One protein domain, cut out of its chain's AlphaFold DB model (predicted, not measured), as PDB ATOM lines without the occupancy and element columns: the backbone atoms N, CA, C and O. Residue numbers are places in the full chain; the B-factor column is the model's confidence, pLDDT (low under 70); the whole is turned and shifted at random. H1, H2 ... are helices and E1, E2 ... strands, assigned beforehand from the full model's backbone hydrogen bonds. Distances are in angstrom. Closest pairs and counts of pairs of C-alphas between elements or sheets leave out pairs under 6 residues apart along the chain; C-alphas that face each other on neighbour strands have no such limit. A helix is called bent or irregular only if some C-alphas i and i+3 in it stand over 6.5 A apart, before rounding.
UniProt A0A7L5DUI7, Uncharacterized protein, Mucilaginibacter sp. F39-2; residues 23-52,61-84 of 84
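AT A GLANCE: This is residues 23 to 52 and 61 to 84 of the 84 residues of an uncharacterized protein of Mucilaginibacter sp. F39-2 (UniProt A0A7L5DUI7). A long, narrow hairpin of two antiparallel strands, E1 and E2, has its turn sticking out at residues 36 to 41, and one short irregular helix, H1, begins near the other end of the hairpin, by Trp 46 of E2, and runs on away from the turn. Among the stretches with no named element are residues 23 to 29 before E1, residues 48 to 52 between E2 and a cut, and residues 61 to 70, which lead from the cut into H1. The printed part has 54 residues with two named strands and one named helix, in the order E1, E2, H1; the class is mixed, helices and strands, with under half of the residues, 26, in named elements. The whole is loose, with a radius of gyration of the C-alphas of 12.6 A, and the C-alphas span 38 by 30 by 19 A.

HOW THE PARTS SIT: The sheet is made of E1, residues 30 to 36, and E2, residues 41 to 47, antiparallel neighbours that form a hairpin over a tight link of 4 residues. Their directions stand at 149 degrees. Among the C-alphas that face each other are those of Ser 33 and Lys 44, 4.4 A apart. N 32 and O 45 are within hydrogen-bond range at 2.8 A, and so are N 43 and O 34 at 2.9 A. H1, residues 71 to 82, has 3 pairs of C-alphas within 8 A of E2. The closest C-alphas of the two are those of Trp 46 and Gly 71, 6.9 A apart, while their centres are 16.1 A apart. H1 and E1 are apart. H1 is irregular, with C-alphas 73 and 76 standing 7.7 A apart, and 6 of its 8 O i to N i+4 pairs are within hydrogen-bond range.

IN THESE COORDINATES: E1 begins at C-alpha 30, (104.000, 103.648, 89.965), and runs 18.7 A to Ser 36. E2 runs 18.9 A from Glu 41, with its C-alpha at (87.866, 114.782, 87.222), to Val 47. H1 runs 15.1 A from Gly 71 to Tyr 82, where C-alpha 82 is at (105.813, 89.758, 83.241).

THE WHOLE: The two C-alphas farthest apart are those of Asn 40 and Ser 84, 38.3 A. Residues 36 to 41 stand free. Residues 53 to 60 are not printed, and C-alphas 52 and 61 are 9.0 A apart across the cut, which lies in the link from E2 to H1. Ser 84 is the chain's last residue. The mean pLDDT of the printed part is 81.2, and it is under 70 at residues 23 to 28 and 82 to 84.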
ATOM      1  N   ASN A  23     106.397 102.835 102.649       51.62
ATOM      2  CA  ASN A  23     105.620 102.759 101.434       51.62
ATOM      3  C   ASN A  23     105.168 101.305 101.337       51.62
ATOM      4  O   ASN A  23     106.035 100.434 101.310       51.62
ATOM      5  N   ASP A  24     103.867 101.040 101.223       46.53
ATOM      6  CA  ASP A  24     103.279  99.739 100.853       46.53
ATOM      7  C   ASP A  24     103.703  99.277  99.437       46.53
ATOM      8  O   ASP A  24     102.935  98.698  98.677       46.53
ATOM      9  N   GLN A  25     104.938  99.556  99.028       47.03
ATOM     10  CA  GLN A  25     105.520  99.263  97.734       47.03
ATOM     11  C   GLN A  25     106.031  97.820  97.692       47.03
ATOM     12  O   GLN A  25     107.194  97.558  97.415       47.03
ATOM     13  N   ILE A  26     105.108  96.872  97.846       51.34
ATOM     14  CA  ILE A  26     105.078  95.733  96.917       51.34
ATOM     15  C   ILE A  26     104.202  96.152  95.719       51.34
ATOM     16  O   ILE A  26     103.320  95.433  95.266       51.34
ATOM     17  N   ILE A  27     104.377  97.384  95.235       54.78
ATOM     18  CA  ILE A  27     103.684  97.877  94.051       54.78
ATOM     19  C   ILE A  27     104.691  97.689  92.930       54.78
ATOM     20  O   ILE A  27     105.665  98.430  92.828       54.78
ATOM     21  N   MET A  28     104.468  96.659  92.117       65.88
ATOM     22  CA  MET A  28     105.171  96.402  90.860       65.88
ATOM     23  C   MET A  28     104.831  97.508  89.845       65.88
ATOM     24  O   MET A  28     104.227  97.247  88.813       65.88
ATOM     25  N   GLY A  29     105.104  98.776  90.160       75.00
ATOM     26  CA  GLY A  29     104.706  99.929  89.358       75.00
ATOM     27  C   GLY A  29     104.620 101.240  90.143       75.00
ATOM     28  O   GLY A  29     104.904 101.315  91.336       75.00
ATOM     29  N   ARG A  30     104.211 102.298  89.443       84.44
ATOM     30  CA  ARG A  30     104.000 103.648  89.965       84.44
ATOM     31  C   ARG A  30     102.531 104.028  89.843       84.44
ATOM     32  O   ARG A  30     101.919 103.847  88.794       84.44
ATOM     33  N   VAL A  31     101.994 104.614  90.906       86.75
ATOM     34  CA  VAL A  31     100.693 105.281  90.871       86.75
ATOM     35  C   VAL A  31     100.890 106.715  90.383       86.75
ATOM     36  O   VAL A  31     101.749 107.435  90.893       86.75
ATOM     37  N   ASP A  32     100.099 107.123  89.399       90.06
ATOM     38  CA  ASP A  32     100.065 108.478  88.854       90.06
ATOM     39  C   ASP A  32      98.612 108.950  88.698       90.06
ATOM     40  O   ASP A  32      97.667 108.241  89.064       90.06
ATOM     41  N   SER A  33      98.409 110.157  88.181       92.06
ATOM     42  CA  SER A  33      97.084 110.714  87.959       92.06
ATOM     43  C   SER A  33      96.993 111.539  86.680       92.06
ATOM     44  O   SER A  33      97.933 112.230  86.295       92.06
ATOM     45  N   VAL A  34      95.835 111.480  86.027       95.12
ATOM     46  CA  VAL A  34      95.539 112.216  84.796       95.12
ATOM     47  C   VAL A  34      94.211 112.955  84.931       95.12
ATOM     48  O   VAL A  34      93.231 112.400  85.428       95.12
ATOM     49  N   GLN A  35      94.162 114.204  84.465       97.62
ATOM     50  CA  GLN A  35      92.918 114.968  84.390       97.62
ATOM     51  C   GLN A  35      92.087 114.469  83.201       97.62
ATOM     52  O   GLN A  35      92.455 114.661  82.039       97.62
ATOM     53  N   SER A  36      90.942 113.851  83.481       96.94
ATOM     54  CA  SER A  36      89.981 113.444  82.460       96.94
ATOM     55  C   SER A  36      89.170 114.654  82.008       96.94
ATOM     56  O   SER A  36      88.447 115.256  82.800       96.94
ATOM     57  N   LYS A  37      89.265 115.009  80.721       97.94
ATOM     58  CA  LYS A  37      88.436 116.073  80.130       97.94
ATOM     59  C   LYS A  37      86.982 115.638  79.953       97.94
ATOM     60  O   LYS A  37      86.084 116.441  80.146       97.94
ATOM     61  N   THR A  38      86.756 114.369  79.613       97.88
ATOM     62  CA  THR A  38      85.412 113.819  79.376       97.88
ATOM     63  C   THR A  38      84.596 113.724  80.661       97.88
ATOM     64  O   THR A  38      83.399 113.982  80.642       97.88
ATOM     65  N   LEU A  39      85.243 113.360  81.770       96.50
ATOM     66  CA  LEU A  39      84.590 113.188  83.075       96.50
ATOM     67  C   LEU A  39      84.791 114.393  84.006       96.50
ATOM     68  O   LEU A  39      84.201 114.442  85.076       96.50
ATOM     69  N   ASN A  40      85.614 115.362  83.595       96.81
ATOM     70  CA  ASN A  40      85.963 116.557  84.363       96.81
ATOM     71  C   ASN A  40      86.494 116.266  85.785       96.81
ATOM     72  O   ASN A  40      86.192 116.981  86.735       96.81
ATOM     73  N   GLU A  41      87.316 115.224  85.932       96.94
ATOM     74  CA  GLU A  41      87.866 114.782  87.222       96.94
ATOM     75  C   GLU A  41      89.325 114.311  87.106       96.94
ATOM     76  O   GLU A  41      89.776 113.890  86.034       96.94
ATOM     77  N   GLN A  42      90.051 114.330  88.225       97.00
ATOM     78  CA  GLN A  42      91.379 113.728  88.333       97.00
ATOM     79  C   GLN A  42      91.237 112.218  88.562       97.00
ATOM     80  O   GLN A  42      90.641 111.795  89.550       97.00
ATOM     81  N   ARG A  43      91.813 111.389  87.685       94.31
ATOM     82  CA  ARG A  43      91.765 109.925  87.809       94.31
ATOM     83  C   ARG A  43      93.126 109.341  88.125       94.31
ATOM     84  O   ARG A  43      94.119 109.709  87.505       94.31
ATOM     85  N   LYS A  44      93.149 108.397  89.061       91.56
ATOM     86  CA  LYS A  44      94.336 107.611  89.398       91.56
ATOM     87  C   LYS A  44      94.587 106.551  88.320       91.56
ATOM     88  O   LYS A  44      93.648 105.914  87.853       91.56
ATOM     89  N   ILE A  45      95.850 106.354  87.955       90.81
ATOM     90  CA  ILE A  45      96.313 105.290  87.056       90.81
ATOM     91  C   ILE A  45      97.522 104.582  87.662       90.81
ATOM     92  O   ILE A  45      98.260 105.162  88.456       90.81
ATOM     93  N   TRP A  46      97.700 103.310  87.320       88.81
ATOM     94  CA  TRP A  46      98.806 102.484  87.796       88.81
ATOM     95  C   TRP A  46      99.629 102.069  86.579       88.81
ATOM     96  O   TRP A  46      99.084 101.537  85.612       88.81
ATOM     97  N   VAL A  47     100.929 102.354  86.600       89.38
ATOM     98  CA  VAL A  47     101.829 102.158  85.460       89.38
ATOM     99  C   VAL A  47     102.990 101.273  85.882       89.38
ATOM    100  O   VAL A  47     103.741 101.618  86.790       89.38
ATOM    101  N   TYR A  48     103.160 100.144  85.204       87.50
ATOM    102  CA  TYR A  48     104.349  99.308  85.328       87.50
ATOM    103  C   TYR A  48     105.249  99.531  84.116       87.50
ATOM    104  O   TYR A  48     104.779  99.552  82.979       87.50
ATOM    105  N   VAL A  49     106.544  99.699  84.371       86.31
ATOM    106  CA  VAL A  49     107.570  99.817  83.336       86.31
ATOM    107  C   VAL A  49     108.607  98.722  83.595       86.31
ATOM    108  O   VAL A  49     109.151  98.683  84.700       86.31
ATOM    109  N   PRO A  50     108.894  97.843  82.616       83.00
ATOM    110  CA  PRO A  50     109.901  96.799  82.773       83.00
ATOM    111  C   PRO A  50     111.289  97.372  83.069       83.00
ATOM    112  O   PRO A  50     111.665  98.411  82.523       83.00
ATOM    113  N   ALA A  51     112.091  96.662  83.870       81.38
ATOM    114  CA  ALA A  51     113.450  97.087  84.220       81.38
ATOM    115  C   ALA A  51     114.341  97.303  82.981       81.38
ATOM    116  O   ALA A  51     115.117  98.258  82.937       81.38
ATOM    117  N   SER A  52     114.143  96.497  81.932       78.94
ATOM    118  CA  SER A  52     114.847  96.616  80.649       78.94
ATOM    119  C   SER A  52     114.638  97.962  79.946       78.94
ATOM    120  O   SER A  52     115.408  98.320  79.059       78.94
ATOM    121  N   PRO A  61     114.273 100.864  72.998       79.19
ATOM    122  CA  PRO A  61     113.314  99.910  72.453       79.19
ATOM    123  C   PRO A  61     111.873 100.411  72.633       79.19
ATOM    124  O   PRO A  61     111.545 101.087  73.609       79.19
ATOM    125  N   LYS A  62     111.000 100.078  71.677       85.25
ATOM    126  CA  LYS A  62     109.550 100.281  71.804       85.25
ATOM    127  C   LYS A  62     108.935  99.064  72.484       85.25
ATOM    128  O   LYS A  62     109.270  97.938  72.128       85.25
ATOM    129  N   TYR A  63     108.000  99.300  73.397       86.31
ATOM    130  CA  TYR A  63     107.279  98.249  74.112       86.31
ATOM    131  C   TYR A  63     105.793  98.265  73.733       86.31
ATOM    132  O   TYR A  63     105.232  99.351  73.553       86.31
ATOM    133  N   PRO A  64     105.137  97.096  73.613       90.00
ATOM    134  CA  PRO A  64     103.684  97.043  73.549       90.00
ATOM    135  C   PRO A  64     103.088  97.553  74.867       90.00
ATOM    136  O   PRO A  64     103.624  97.289  75.943       90.00
ATOM    137  N   VAL A  65     101.974  98.283  74.783       91.31
ATOM    138  CA  VAL A  65     101.264  98.821  75.953       91.31
ATOM    139  C   VAL A  65      99.966  98.049  76.142       91.31
ATOM    140  O   VAL A  65      99.158  97.959  75.219       91.31
ATOM    141  N   VAL A  66      99.766  97.506  77.342       90.56
ATOM    142  CA  VAL A  66      98.547  96.788  77.735       90.56
ATOM    143  C   VAL A  66      97.756  97.661  78.703       90.56
ATOM    144  O   VAL A  66      98.277  98.072  79.738       90.56
ATOM    145  N   TYR A  67      96.495  97.935  78.371       90.75
ATOM    146  CA  TYR A  67      95.572  98.663  79.241       90.75
ATOM    147  C   TYR A  67      94.706  97.674  80.021       90.75
ATOM    148  O   TYR A  67      94.029  96.838  79.426       90.75
ATOM    149  N   LEU A  68      94.709  97.794  81.347       89.44
ATOM    150  CA  LEU A  68      93.852  97.029  82.249       89.44
ATOM    151  C   LEU A  68      92.829  97.978  82.881       89.44
ATOM    152  O   LEU A  68      93.218  98.949  83.528       89.44
ATOM    153  N   LEU A  69      91.536  97.707  82.687       88.12
ATOM    154  CA  LEU A  69      90.459  98.573  83.184       88.12
ATOM    155  C   LEU A  69      90.267  98.441  84.706       88.12
ATOM    156  O   LEU A  69      90.136  99.454  85.386       88.12
ATOM    157  N   ASP A  70      90.379  97.222  85.243       83.88
ATOM    158  CA  ASP A  70      90.228  96.917  86.676       83.88
ATOM    159  C   ASP A  70      91.591  96.732  87.365       83.88
ATOM    160  O   ASP A  70      91.898  95.711  87.988       83.88
ATOM    161  N   GLY A  71      92.451  97.744  87.206       75.50
ATOM    162  CA  GLY A  71      93.827  97.748  87.710       75.50
ATOM    163  C   GLY A  71      93.936  97.464  89.208       75.50
ATOM    164  O   GLY A  71      94.780  96.679  89.626       75.50
ATOM    165  N   GLU A  72      93.053  98.035  90.022       75.88
ATOM    166  CA  GLU A  72      93.143  97.934  91.486       75.88
ATOM    167  C   GLU A  72      93.064  96.489  92.002       75.88
ATOM    168  O   GLU A  72      93.719  96.158  92.989       75.88
ATOM    169  N   ALA A  73      92.325  95.613  91.312       78.44
ATOM    170  CA  ALA A  73      92.178  94.208  91.687       78.44
ATOM    171  C   ALA A  73      93.193  93.277  90.997       78.44
ATOM    172  O   ALA A  73      93.533  92.230  91.545       78.44
ATOM    173  N   HIS A  74      93.674  93.631  89.798       80.25
ATOM    174  CA  HIS A  74      94.385  92.685  88.921       80.25
ATOM    175  C   HIS A  74      95.796  93.116  88.494       80.25
ATOM    176  O   HIS A  74      96.513  92.340  87.855       80.25
ATOM    177  N   PHE A  75      96.240  94.321  88.855       81.19
ATOM    178  CA  PHE A  75      97.540  94.852  88.437       81.19
ATOM    179  C   PHE A  75      98.722  94.029  88.967       81.19
ATOM    180  O   PHE A  75      99.663  93.749  88.223       81.19
ATOM    181  N   SER A  76      98.674  93.585  90.225       75.50
ATOM    182  CA  SER A  76      99.732  92.762  90.832       75.50
ATOM    183  C   SER A  76      99.848  91.383  90.177       75.50
ATOM    184  O   SER A  76     100.954  90.912  89.919       75.50
ATOM    185  N   SER A  77      98.718  90.758  89.838       75.50
ATOM    186  CA  SER A  77      98.694  89.461  89.159       75.50
ATOM    187  C   SER A  77      99.298  89.535  87.757       75.50
ATOM    188  O   SER A  77     100.123  88.695  87.408       75.50
ATOM    189  N   LEU A  78      98.941  90.551  86.960       77.25
ATOM    190  CA  LEU A  78      99.492  90.705  85.608       77.25
ATOM    191  C   LEU A  78     100.981  91.051  85.625       77.25
ATOM    192  O   LEU A  78     101.762  90.459  84.886       77.25
ATOM    193  N   THR A  79     101.395  91.989  86.472       74.06
ATOM    194  CA  THR A  79     102.807  92.394  86.558       74.06
ATOM    195  C   THR A  79     103.704  91.269  87.077       74.06
ATOM    196  O   THR A  79     104.850  91.179  86.648       74.06
ATOM    197  N   GLY A  80     103.199  90.370  87.928       70.44
ATOM    198  CA  GLY A  80     103.927  89.172  88.363       70.44
ATOM    199  C   GLY A  80     104.247  88.192  87.226       70.44
ATOM    200  O   GLY A  80     105.340  87.631  87.203       70.44
ATOM    201  N   VAL A  81     103.348  88.042  86.245       74.69
ATOM    202  CA  VAL A  81     103.581  87.202  85.053       74.69
ATOM    203  C   VAL A  81     104.697  87.774  84.176       74.69
ATOM    204  O   VAL A  81     105.513  87.020  83.660       74.69
ATOM    205  N   TYR A  82     104.764  89.100  84.029       67.00
ATOM    206  CA  TYR A  82     105.813  89.758  83.241       67.00
ATOM    207  C   TYR A  82     107.171  89.852  83.958       67.00
ATOM    208  O   TYR A  82     108.170  90.130  83.301       67.00
ATOM    209  N   ASN A  83     107.208  89.653  85.280       58.97
ATOM    210  CA  ASN A  83     108.428  89.681  86.099       58.97
ATOM    211  C   ASN A  83     108.955  88.280  86.485       58.97
ATOM    212  O   ASN A  83     109.931  88.219  87.233       58.97
ATOM    213  N   SER A  84     108.306  87.187  86.055       54.31
ATOM    214  CA  SER A  84     108.768  85.806  86.310       54.31
ATOM    215  C   SER A  84     109.828  85.338  85.320       54.31
ATOM    216  O   SER A  84     109.791  85.789  84.154       54.31
TER     217      SER A  84